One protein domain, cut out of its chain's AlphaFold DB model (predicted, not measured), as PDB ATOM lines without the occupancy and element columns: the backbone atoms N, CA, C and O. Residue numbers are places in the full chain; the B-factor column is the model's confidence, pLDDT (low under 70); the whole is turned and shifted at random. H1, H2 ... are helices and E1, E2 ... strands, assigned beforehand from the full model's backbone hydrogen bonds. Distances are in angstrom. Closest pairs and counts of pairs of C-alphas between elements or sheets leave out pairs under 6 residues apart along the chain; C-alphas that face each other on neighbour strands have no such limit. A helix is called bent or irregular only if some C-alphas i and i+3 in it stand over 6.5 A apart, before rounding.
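What this domain is: This is residues 113 to 199 of the 199 residues of a protein of Ruminococcus sp. AM36-17 (UniProt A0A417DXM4). A small three-stranded sheet has helix H1 over one face; H2, crosswise to H1, packs on H1 and edge strand E3, while tail residues 188 to 199 stick out. The 87 printed residues run E1 E2 H1 H2 E3, mixed class, under half in named elements; the antiparallel sheet's order is E2 E1 E3. The whole is compact, radius of gyration of the C-alphas 13.7 A, spanning 37 by 31 by 27 A.

How they stand to each other: Start at E1, residues 121 to 124: E2, residues 130 to 134, forms a hairpin with it, N 123 and O 132 2.8 A apart. Beside E1 also find antiparallel E3, residues 176 to 178, N 124 to O 176 2.9 A. H1, residues 137 to 147, is on the sheet in two layers, helix over sheet, height over the sheet 9.7 A. H2, residues 154 to 167, only grazes the sheet, with its residues 161 to 166; the closest C-alphas of H2 and E3 are those of Ile 165 and Phe 177, 5.5 A apart. H1 and H2 touch, about perpendicular at 76 degrees, closest C-alphas Gln 138 and Ala 158, 4.9 A. E2, H1 H2, E3 form a split strand-helix-strand unit, E1 between its strands, crossover right-handed. Every O i to N i+4 pair is within hydrogen-bond range in H1, 7 of 10 in H2, only just irregular: C-alphas 159 and 162 are 7.0 A apart.

Where its parts are: Find C-alpha 121 at (29.151, 0.498, 25.002), where E1 begins; E3 ends at C-alpha 178, (26.434, 3.453, 20.965). H1 measures 15.5 A, H2 20.0 A.

The domain as a whole: The printed part has no cut and no long link. The farthest C-alphas, Ser 151 and Glu 189, are 39.3 A apart. Look for pLDDT under 70 in residues 113 to 117 and 180 to 199.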
ATOM      1  N   GLY A 113      31.532  -9.425  32.633       59.09
ATOM      2  CA  GLY A 113      32.399  -9.408  31.443       59.09
ATOM      3  C   GLY A 113      32.980 -10.756  30.989       59.09
ATOM      4  O   GLY A 113      33.342 -10.877  29.824       59.09
ATOM      5  N   GLN A 114      33.011 -11.802  31.825       59.44
ATOM      6  CA  GLN A 114      33.706 -13.061  31.473       59.44
ATOM      7  C   GLN A 114      32.952 -13.996  30.511       59.44
ATOM      8  O   GLN A 114      33.537 -14.932  29.973       59.44
ATOM      9  N   ASN A 115      31.664 -13.767  30.249       55.41
ATOM     10  CA  ASN A 115      30.840 -14.743  29.521       55.41
ATOM     11  C   ASN A 115      30.979 -14.665  27.988       55.41
ATOM     12  O   ASN A 115      30.158 -15.261  27.293       55.41
ATOM     13  N   GLY A 116      31.896 -13.853  27.445       59.34
ATOM     14  CA  GLY A 116      32.008 -13.593  25.996       59.34
ATOM     15  C   GLY A 116      30.753 -12.973  25.350       59.34
ATOM     16  O   GLY A 116      30.695 -12.807  24.141       59.34
ATOM     17  N   ARG A 117      29.732 -12.648  26.157       63.66
ATOM     18  CA  ARG A 117      28.428 -12.085  25.756       63.66
ATOM     19  C   ARG A 117      28.270 -10.612  26.127       63.66
ATOM     20  O   ARG A 117      27.261 -10.005  25.782       63.66
ATOM     21  N   ALA A 118      29.201 -10.068  26.906       74.88
ATOM     22  CA  ALA A 118      29.181  -8.659  27.266       74.88
ATOM     23  C   ALA A 118      29.457  -7.822  26.015       74.88
ATOM     24  O   ALA A 118      30.443  -8.059  25.322       74.88
ATOM     25  N   ILE A 119      28.563  -6.877  25.728       77.62
ATOM     26  CA  ILE A 119      28.686  -5.972  24.587       77.62
ATOM     27  C   ILE A 119      29.269  -4.656  25.113       77.62
ATOM     28  O   ILE A 119      28.671  -4.081  26.037       77.62
ATOM     29  N   PRO A 120      30.404  -4.183  24.567       86.88
ATOM     30  CA  PRO A 120      30.947  -2.888  24.932       86.88
ATOM     31  C   PRO A 120      29.996  -1.765  24.509       86.88
ATOM     32  O   PRO A 120      29.244  -1.891  23.543       86.88
ATOM     33  N   VAL A 121      30.006  -0.665  25.258       90.94
ATOM     34  CA  VAL A 121      29.151   0.498  25.002       90.94
ATOM     35  C   VAL A 121      29.967   1.772  25.078       90.94
ATOM     36  O   VAL A 121      30.702   1.993  26.037       90.94
ATOM     37  N   CYS A 122      29.786   2.623  24.080       93.62
ATOM     38  CA  CYS A 122      30.356   3.957  24.014       93.62
ATOM     39  C   CYS A 122      29.347   4.960  24.569       93.62
ATOM     40  O   CYS A 122      28.176   4.951  24.179       93.62
ATOM     41  N   LEU A 123      29.808   5.820  25.468       94.69
ATOM     42  CA  LEU A 123      29.067   6.955  25.993       94.69
ATOM     43  C   LEU A 123      29.470   8.202  25.212       94.69
ATOM     44  O   LEU A 123      30.663   8.480  25.085       94.69
ATOM     45  N   LEU A 124      28.490   8.957  24.724       93.88
ATOM     46  CA  LEU A 124      28.726  10.202  24.000       93.88
ATOM     47  C   LEU A 124      28.043  11.378  24.698       93.88
ATOM     48  O   LEU A 124      27.010  11.202  25.351       93.88
ATOM     49  N   ASP A 125      28.622  12.567  24.553       92.12
ATOM     50  CA  ASP A 125      28.025  13.816  25.025       92.12
ATOM     51  C   ASP A 125      26.849  14.262  24.131       92.12
ATOM     52  O   ASP A 125      26.502  13.618  23.136       92.12
ATOM     53  N   LYS A 126      26.224  15.390  24.484       91.06
ATOM     54  CA  LYS A 126      25.128  16.008  23.718       91.06
ATOM     55  C   LYS A 126      25.501  16.357  22.268       91.06
ATOM     56  O   LYS A 126      24.620  16.372  21.412       91.06
ATOM     57  N   ASP A 127      26.783  16.604  22.007       89.31
ATOM     58  CA  ASP A 127      27.341  16.979  20.708       89.31
ATOM     59  C   ASP A 127      27.842  15.734  19.941       89.31
ATOM     60  O   ASP A 127      28.370  15.842  18.836       89.31
ATOM     61  N   LYS A 128      27.597  14.534  20.495       87.44
ATOM     62  CA  LYS A 128      28.000  13.212  19.995       87.44
ATOM     63  C   LYS A 128      29.514  12.984  19.965       87.44
ATOM     64  O   LYS A 128      29.979  12.109  19.235       87.44
ATOM     65  N   ASN A 129      30.278  13.686  20.797       88.75
ATOM     66  CA  ASN A 129      31.680  13.358  21.034       88.75
ATOM     67  C   ASN A 129      31.786  12.180  22.005       88.75
ATOM     68  O   ASN A 129      31.040  12.094  22.981       88.75
ATOM     69  N   VAL A 130      32.729  11.271  21.753       91.31
ATOM     70  CA  VAL A 130      32.967  10.112  22.624       91.31
ATOM     71  C   VAL A 130      33.552  10.582  23.956       91.31
ATOM     72  O   VAL A 130      34.625  11.176  23.991       91.31
ATOM     73  N   ILE A 131      32.860  10.275  25.055       92.62
ATOM     74  CA  ILE A 131      33.338  10.525  26.422       92.62
ATOM     75  C   ILE A 131      34.194   9.349  26.896       92.62
ATOM     76  O   ILE A 131      35.290   9.540  27.414       92.62
ATOM     77  N   ALA A 132      33.668   8.129  26.768       91.12
ATOM     78  CA  ALA A 132      34.324   6.914  27.240       91.12
ATOM     79  C   ALA A 132      33.701   5.659  26.619       91.12
ATOM     80  O   ALA A 132      32.514   5.640  26.280       91.12
ATOM     81  N   THR A 133      34.485   4.584  26.561       92.31
ATOM     82  CA  THR A 133      34.023   3.253  26.156       92.31
ATOM     83  C   THR A 133      34.099   2.306  27.344       92.31
ATOM     84  O   THR A 133      35.115   2.219  28.028       92.31
ATOM     85  N   PHE A 134      33.010   1.583  27.589       90.69
ATOM     86  CA  PHE A 134      32.866   0.661  28.707       90.69
ATOM     87  C   PHE A 134      32.758  -0.781  28.201       90.69
ATOM     88  O   PHE A 134      32.054  -1.026  27.222       90.69
ATOM     89  N   PRO A 135      33.374  -1.762  28.882       86.12
ATOM     90  CA  PRO A 135      33.327  -3.170  28.481       86.12
ATOM     91  C   PRO A 135      31.931  -3.805  28.595       86.12
ATOM     92  O   PRO A 135      31.671  -4.837  27.981       86.12
ATOM     93  N   TYR A 136      31.027  -3.223  29.391       87.25
ATOM     94  CA  TYR A 136      29.647  -3.688  29.529       87.25
ATOM     95  C   TYR A 136      28.701  -2.566  29.979       87.25
ATOM     96  O   TYR A 136      29.087  -1.638  30.693       87.25
ATOM     97  N   MET A 137      27.425  -2.697  29.605       90.19
ATOM     98  CA  MET A 137      26.352  -1.716  29.851       90.19
ATOM     99  C   MET A 137      26.197  -1.299  31.315       90.19
ATOM    100  O   MET A 137      25.956  -0.127  31.592       90.19
ATOM    101  N   GLN A 138      26.332  -2.236  32.259       90.69
ATOM    102  CA  GLN A 138      26.131  -1.931  33.677       90.69
ATOM    103  C   GLN A 138      27.182  -0.960  34.226       90.69
ATOM    104  O   GLN A 138      26.816  -0.047  34.955       90.69
ATOM    105  N   LEU A 139      28.446  -1.072  33.804       90.50
ATOM    106  CA  LEU A 139      29.489  -0.128  34.216       90.50
ATOM    107  C   LEU A 139      29.257   1.267  33.626       90.50
ATOM    108  O   LEU A 139      29.406   2.270  34.319       90.50
ATOM    109  N   CYS A 140      28.828   1.329  32.361       93.19
ATOM    110  CA  CYS A 140      28.433   2.587  31.728       93.19
ATOM    111  C   CYS A 140      27.277   3.252  32.492       93.19
ATOM    112  O   CYS A 140      27.302   4.456  32.743       93.19
ATOM    113  N   ALA A 141      26.269   2.470  32.886       94.44
ATOM    114  CA  ALA A 141      25.134   2.962  33.654       94.44
ATOM    115  C   ALA A 141      25.550   3.481  35.040       94.44
ATOM    116  O   ALA A 141      25.101   4.551  35.445       94.44
ATOM    117  N   GLU A 142      26.426   2.764  35.748       94.94
ATOM    118  CA  GLU A 142      26.986   3.204  37.034       94.94
ATOM    119  C   GLU A 142      27.708   4.548  36.899       94.94
ATOM    120  O   GLU A 142      27.454   5.465  37.685       94.94
ATOM    121  N   TYR A 143      28.548   4.695  35.871       95.25
ATOM    122  CA  TYR A 143      29.248   5.946  35.589       95.25
ATOM    123  C   TYR A 143      28.270   7.099  35.330       95.25
ATOM    124  O   TYR A 143      28.345   8.129  35.999       95.25
ATOM    125  N   VAL A 144      27.312   6.918  34.414       95.38
ATOM    126  CA  VAL A 144      26.337   7.958  34.047       95.38
ATOM    127  C   VAL A 144      25.514   8.410  35.250       95.38
ATOM    128  O   VAL A 144      25.351   9.608  35.478       95.38
ATOM    129  N   LEU A 145      25.006   7.471  36.050       95.56
ATOM    130  CA  LEU A 145      24.179   7.803  37.213       95.56
ATOM    131  C   LEU A 145      24.981   8.513  38.304       95.56
ATOM    132  O   LEU A 145      24.445   9.418  38.944       95.56
ATOM    133  N   LYS A 146      26.262   8.159  38.468       94.75
ATOM    134  CA  LYS A 146      27.178   8.861  39.370       94.75
ATOM    135  C   LYS A 146      27.405  10.308  38.929       94.75
ATOM    136  O   LYS A 146      27.331  11.190  39.778       94.75
ATOM    137  N   GLN A 147      27.619  10.557  37.632       93.44
ATOM    138  CA  GLN A 147      27.788  11.917  37.093       93.44
ATOM    139  C   GLN A 147      26.510  12.761  37.205       93.44
ATOM    140  O   GLN A 147      26.573  13.962  37.439       93.44
ATOM    141  N   LEU A 148      25.338  12.138  37.059       93.00
ATOM    142  CA  LEU A 148      24.044  12.817  37.186       93.00
ATOM    143  C   LEU A 148      23.551  12.937  38.634       93.00
ATOM    144  O   LEU A 148      22.446  13.434  38.845       93.00
ATOM    145  N   HIS A 149      24.308  12.432  39.615       93.12
ATOM    146  CA  HIS A 149      23.881  12.317  41.014       93.12
ATOM    147  C   HIS A 149      22.478  11.689  41.162       93.12
ATOM    148  O   HIS A 149      21.662  12.110  41.981       93.12
ATOM    149  N   SER A 150      22.173  10.683  40.336       92.06
ATOM    150  CA  SER A 150      20.855  10.047  40.294       92.06
ATOM    151  C   SER A 150      20.769   8.865  41.257       92.06
ATOM    152  O   SER A 150      21.668   8.032  41.317       92.06
ATOM    153  N   SER A 151      19.631   8.730  41.939       91.88
ATOM    154  CA  SER A 151      19.298   7.583  42.796       91.88
ATOM    155  C   SER A 151      18.760   6.362  42.031       91.88
ATOM    156  O   SER A 151      18.310   5.395  42.645       91.88
ATOM    157  N   SER A 152      18.764   6.393  40.694       91.94
ATOM    158  CA  SER A 152      18.259   5.282  39.876       91.94
ATOM    159  C   SER A 152      19.144   4.036  40.007       91.94
ATOM    160  O   SER A 152      20.340   4.126  40.271       91.94
ATOM    161  N   SER A 153      18.572   2.854  39.764       94.38
ATOM    162  CA  SER A 153      19.343   1.604  39.752       94.38
ATOM    163  C   SER A 153      20.230   1.502  38.499       94.38
ATOM    164  O   SER A 153      19.699   1.616  37.386       94.38
ATOM    165  N   PRO A 154      21.537   1.196  38.633       92.88
ATOM    166  CA  PRO A 154      22.408   0.974  37.480       92.88
ATOM    167  C   PRO A 154      21.966  -0.189  36.597       92.88
ATOM    168  O   PRO A 154      21.998  -0.072  35.376       92.88
ATOM    169  N   ALA A 155      21.460  -1.274  37.188       90.94
ATOM    170  CA  ALA A 155      20.887  -2.385  36.428       90.94
ATOM    171  C   ALA A 155      19.647  -1.945  35.626       90.94
ATOM    172  O   ALA A 155      19.461  -2.363  34.484       90.94
ATOM    173  N   GLY A 156      18.828  -1.056  36.201       94.00
ATOM    174  CA  GLY A 156      17.646  -0.504  35.539       94.00
ATOM    175  C   GLY A 156      17.990   0.363  34.327       94.00
ATOM    176  O   GLY A 156      17.360   0.228  33.279       94.00
ATOM    177  N   LEU A 157      19.007   1.226  34.436       94.88
ATOM    178  CA  LEU A 157      19.494   1.989  33.283       94.88
ATOM    179  C   LEU A 157      20.168   1.072  32.257       94.88
ATOM    180  O   LEU A 157      19.858   1.178  31.074       94.88
ATOM    181  N   ALA A 158      21.014   0.135  32.694       92.25
ATOM    182  CA  ALA A 158      21.700  -0.804  31.810       92.25
ATOM    183  C   ALA A 158      20.727  -1.595  30.924       92.25
ATOM    184  O   ALA A 158      20.955  -1.711  29.723       92.25
ATOM    185  N   GLY A 159      19.599  -2.054  31.480       92.50
ATOM    186  CA  GLY A 159      18.546  -2.731  30.716       92.50
ATOM    187  C   GLY A 159      17.846  -1.848  29.673       92.50
ATOM    188  O   GLY A 159      17.253  -2.368  28.735       92.50
ATOM    189  N   ARG A 160      17.930  -0.517  29.800       94.31
ATOM    190  CA  ARG A 160      17.343   0.454  28.859       94.31
ATOM    191  C   ARG A 160      18.342   1.002  27.842       94.31
ATOM    192  O   ARG A 160      17.914   1.611  26.869       94.31
ATOM    193  N   ILE A 161      19.646   0.803  28.033       93.56
ATOM    194  CA  ILE A 161      20.679   1.256  27.086       93.56
ATOM    195  C   ILE A 161      20.416   0.761  25.649       93.56
ATOM    196  O   ILE A 161      20.478   1.596  24.747       93.56
ATOM    197  N   PRO A 162      20.042  -0.514  25.397       92.44
ATOM    198  CA  PRO A 162      19.710  -0.978  24.046       92.44
ATOM    199  C   PRO A 162      18.616  -0.149  23.365       92.44
ATOM    200  O   PRO A 162      18.774   0.229  22.209       92.44
ATOM    201  N   TYR A 163      17.567   0.225  24.104       94.12
ATOM    202  CA  TYR A 163      16.491   1.076  23.595       94.12
ATOM    203  C   TYR A 163      17.008   2.455  23.155       94.12
ATOM    204  O   TYR A 163      16.619   2.948  22.099       94.12
ATOM    205  N   TYR A 164      17.896   3.086  23.931       94.25
ATOM    206  CA  TYR A 164      18.469   4.386  23.553       94.25
ATOM    207  C   TYR A 164      19.394   4.284  22.339       94.25
ATOM    208  O   TYR A 164      19.398   5.189  21.511       94.25
ATOM    209  N   ILE A 165      20.128   3.175  22.209       91.50
ATOM    210  CA  ILE A 165      20.966   2.898  21.036       91.50
ATOM    211  C   ILE A 165      20.092   2.732  19.787       91.50
ATOM    212  O   ILE A 165      20.364   3.352  18.766       91.50
ATOM    213  N   GLU A 166      19.036   1.920  19.866       91.06
ATOM    214  CA  GLU A 166      18.156   1.616  18.729       91.06
ATOM    215  C   GLU A 166      17.330   2.824  18.283       91.06
ATOM    216  O   GLU A 166      17.156   3.053  17.090       91.06
ATOM    217  N   THR A 167      16.832   3.613  19.236       91.12
ATOM    218  CA  THR A 167      15.998   4.786  18.936       91.12
ATOM    219  C   THR A 167      16.801   6.056  18.672       91.12
ATOM    220  O   THR A 167      16.238   7.041  18.205       91.12
ATOM    221  N   GLY A 168      18.095   6.073  19.005       87.94
ATOM    222  CA  GLY A 168      18.920   7.280  18.949       87.94
ATOM    223  C   GLY A 168      18.465   8.380  19.913       87.94
ATOM    224  O   GLY A 168      18.787   9.548  19.705       87.94
ATOM    225  N   ASN A 169      17.696   8.038  20.952       92.50
ATOM    226  CA  ASN A 169      17.182   8.997  21.928       92.50
ATOM    227  C   ASN A 169      18.258   9.413  22.936       92.50
ATOM    228  O   ASN A 169      19.031   8.587  23.423       92.50
ATOM    229  N   ILE A 170      18.240  10.689  23.322       93.12
ATOM    230  CA  ILE A 170      19.139  11.219  24.347       93.12
ATOM    231  C   ILE A 170      18.638  10.851  25.748       93.12
ATOM    232  O   ILE A 170      17.477  11.071  26.104       93.12
ATOM    233  N   TYR A 171      19.517  10.310  26.583       93.88
ATOM    234  CA  TYR A 171      19.203  10.047  27.978       93.88
ATOM    235  C   TYR A 171      19.367  11.317  28.808       93.88
ATOM    236  O   TYR A 171      20.437  11.930  28.821       93.88
ATOM    237  N   LYS A 172      18.290  11.710  29.503       91.56
ATOM    238  CA  LYS A 172      18.239  12.885  30.396       91.56
ATOM    239  C   LYS A 172      18.732  14.189  29.748       91.56
ATOM    240  O   LYS A 172      19.165  15.090  30.450       91.56
ATOM    241  N   HIS A 173      18.634  14.295  28.421       90.94
ATOM    242  CA  HIS A 173      19.157  15.422  27.640       90.94
ATOM    243  C   HIS A 173      20.673  15.651  27.783       90.94
ATOM    244  O   HIS A 173      21.155  16.743  27.502       90.94
ATOM    245  N   THR A 174      21.431  14.635  28.213       92.19
ATOM    246  CA  THR A 174      22.875  14.760  28.467       92.19
ATOM    247  C   THR A 174      23.709  13.778  27.656       92.19
ATOM    248  O   THR A 174      24.755  14.168  27.149       92.19
ATOM    249  N   TYR A 175      23.264  12.523  27.526       94.50
ATOM    250  CA  TYR A 175      24.112  11.450  27.003       94.50
ATOM    251  C   TYR A 175      23.448  10.640  25.894       94.50
ATOM    252  O   TYR A 175      22.264  10.306  25.983       94.50
ATOM    253  N   TYR A 176      24.245  10.243  24.906       94.81
ATOM    254  CA  TYR A 176      23.908   9.190  23.950       94.81
ATOM    255  C   TYR A 176      24.702   7.914  24.244       94.81
ATOM    256  O   TYR A 176      25.753   7.947  24.885       94.81
ATOM    257  N   PHE A 177      24.203   6.784  23.743       94.25
ATOM    258  CA  PHE A 177      24.859   5.482  23.842       94.25
ATOM    259  C   PHE A 177      25.048   4.887  22.442       94.25
ATOM    260  O   PHE A 177      24.171   5.030  21.593       94.25
ATOM    261  N   SER A 178      26.155   4.178  22.216       91.06
ATOM    262  CA  SER A 178      26.434   3.453  20.965       91.06
ATOM    263  C   SER A 178      27.082   2.090  21.241       91.06
ATOM    264  O   SER A 178      27.789   1.936  22.236       91.06
ATOM    265  N   LYS A 179      26.858   1.096  20.368       84.50
ATOM    266  CA  LYS A 179      27.575  -0.205  20.388       84.50
ATOM    267  C   LYS A 179      28.952  -0.131  19.729       84.50
ATOM    268  O   LYS A 179      29.802  -0.975  19.978       84.50
ATOM    269  N   ASP A 180      29.155   0.902  18.927       69.50
ATOM    270  CA  ASP A 180      30.255   1.027  17.995       69.50
ATOM    271  C   ASP A 180      31.024   2.325  18.271       69.50
ATOM    272  O   ASP A 180      30.418   3.396  18.394       69.50
ATOM    273  N   ASN A 181      32.362   2.249  18.278       55.00
ATOM    274  CA  ASN A 181      33.244   3.427  18.189       55.00
ATOM    275  C   ASN A 181      33.091   4.152  16.825       55.00
ATOM    276  O   ASN A 181      33.718   5.180  16.585       55.00
ATOM    277  N   THR A 182      32.263   3.628  15.916       47.91
ATOM    278  CA  THR A 182      32.101   4.056  14.520       47.91
ATOM    279  C   THR A 182      31.216   5.294  14.331       47.91
ATOM    280  O   THR A 182      30.881   5.632  13.201       47.91
ATOM    281  N   VAL A 183      30.907   6.061  15.387       44.62
ATOM    282  CA  VAL A 183      30.356   7.432  15.237       44.62
ATOM    283  C   VAL A 183      31.444   8.427  14.767       44.62
ATOM    284  O   VAL A 183      31.284   9.637  14.855       44.62
ATOM    285  N   LEU A 184      32.562   7.932  14.222       42.97
ATOM    286  CA  LEU A 184      33.651   8.729  13.654       42.97
ATOM    287  C   LEU A 184      33.555   8.955  12.136       42.97
ATOM    288  O   LEU A 184      34.376   9.688  11.597       42.97
ATOM    289  N   SER A 185      32.575   8.401  11.415       36.50
ATOM    290  CA  SER A 185      32.545   8.531   9.945       36.50
ATOM    291  C   SER A 185      31.692   9.675   9.389       36.50
ATOM    292  O   SER A 185      31.448   9.692   8.186       36.50
ATOM    293  N   LEU A 186      31.235  10.633  10.203       38.84
ATOM    294  CA  LEU A 186      30.547  11.816   9.660       38.84
ATOM    295  C   LEU A 186      31.123  13.168  10.075       38.84
ATOM    296  O   LEU A 186      30.817  14.128   9.387       38.84
ATOM    297  N   ASN A 187      31.981  13.273  11.097       38.16
ATOM    298  CA  ASN A 187      32.587  14.553  11.487       38.16
ATOM    299  C   ASN A 187      33.923  14.352  12.228       38.16
ATOM    300  O   ASN A 187      33.935  14.373  13.452       38.16
ATOM    301  N   ASN A 188      35.022  14.112  11.505       34.34
ATOM    302  CA  ASN A 188      36.375  14.633  11.789       34.34
ATOM    303  C   ASN A 188      37.456  13.779  11.112       34.34
ATOM    304  O   ASN A 188      38.099  12.927  11.725       34.34
ATOM    305  N   GLU A 189      37.793  14.148   9.877       33.69
ATOM    306  CA  GLU A 189      39.206  14.362   9.572       33.69
ATOM    307  C   GLU A 189      39.720  15.475  10.501       33.69
ATOM    308  O   GLU A 189      39.649  16.650  10.150       33.69
ATOM    309  N   LYS A 190      40.150  15.132  11.720       41.31
ATOM    310  CA  LYS A 190      41.180  15.857  12.487       41.31
ATOM    311  C   LYS A 190      41.368  15.248  13.873       41.31
ATOM    312  O   LYS A 190      40.442  15.167  14.669       41.31
ATOM    313  N   SER A 191      42.639  14.972  14.157       33.12
ATOM    314  CA  SER A 191      43.239  14.786  15.480       33.12
ATOM    315  C   SER A 191      43.104  13.405  16.133       33.12
ATOM    316  O   SER A 191      42.405  13.198  17.119       33.12
ATOM    317  N   LEU A 192      43.907  12.472  15.615       34.84
ATOM    318  CA  LEU A 192      44.471  11.369  16.390       34.84
ATOM    319  C   LEU A 192      45.450  11.932  17.432       34.84
ATOM    320  O   LEU A 192      46.517  12.417  17.066       34.84
ATOM    321  N   THR A 193      45.128  11.807  18.717       33.50
ATOM    322  CA  THR A 193      46.132  11.782  19.791       33.50
ATOM    323  C   THR A 193      45.743  10.716  20.805       33.50
ATOM    324  O   THR A 193      44.886  10.922  21.660       33.50
ATOM    325  N   THR A 194      46.380   9.557  20.661       33.59
ATOM    326  CA  THR A 194      46.472   8.491  21.657       33.59
ATOM    327  C   THR A 194      47.184   9.034  22.895       33.59
ATOM    328  O   THR A 194      48.318   9.494  22.785       33.59
ATOM    329  N   ILE A 195      46.550   8.968  24.065       35.00
ATOM    330  CA  ILE A 195      47.246   9.103  25.350       35.00
ATOM    331  C   ILE A 195      47.341   7.700  25.946       35.00
ATOM    332  O   ILE A 195      46.435   7.226  26.627       35.00
ATOM    333  N   GLU A 196      48.450   7.030  25.648       39.66
ATOM    334  CA  GLU A 196      49.048   6.065  26.563       39.66
ATOM    335  C   GLU A 196      49.970   6.851  27.503       39.66
ATOM    336  O   GLU A 196      50.920   7.484  27.045       39.66
ATOM    337  N   SER A 197      49.657   6.848  28.799       30.77
ATOM    338  CA  SER A 197      50.562   6.969  29.961       30.77
ATOM    339  C   SER A 197      49.917   7.765  31.097       30.77
ATOM    340  O   SER A 197      49.045   8.597  30.863       30.77
ATOM    341  N   ILE A 198      50.426   7.506  32.307       31.78
ATOM    342  CA  ILE A 198      50.005   7.928  33.656       31.78
ATOM    343  C   ILE A 198      49.223   6.777  34.324       31.78
ATOM    344  O   ILE A 198      48.047   6.573  34.042       31.78
ATOM    345  N   ALA A 199      49.912   5.807  34.945       32.75
ATOM    346  CA  ALA A 199      50.617   5.869  36.243       32.75
ATOM    347  C   ALA A 199      49.645   5.967  37.426       32.75
ATOM    348  O   ALA A 199      48.890   6.961  37.488       32.75
TER     349      ALA A 199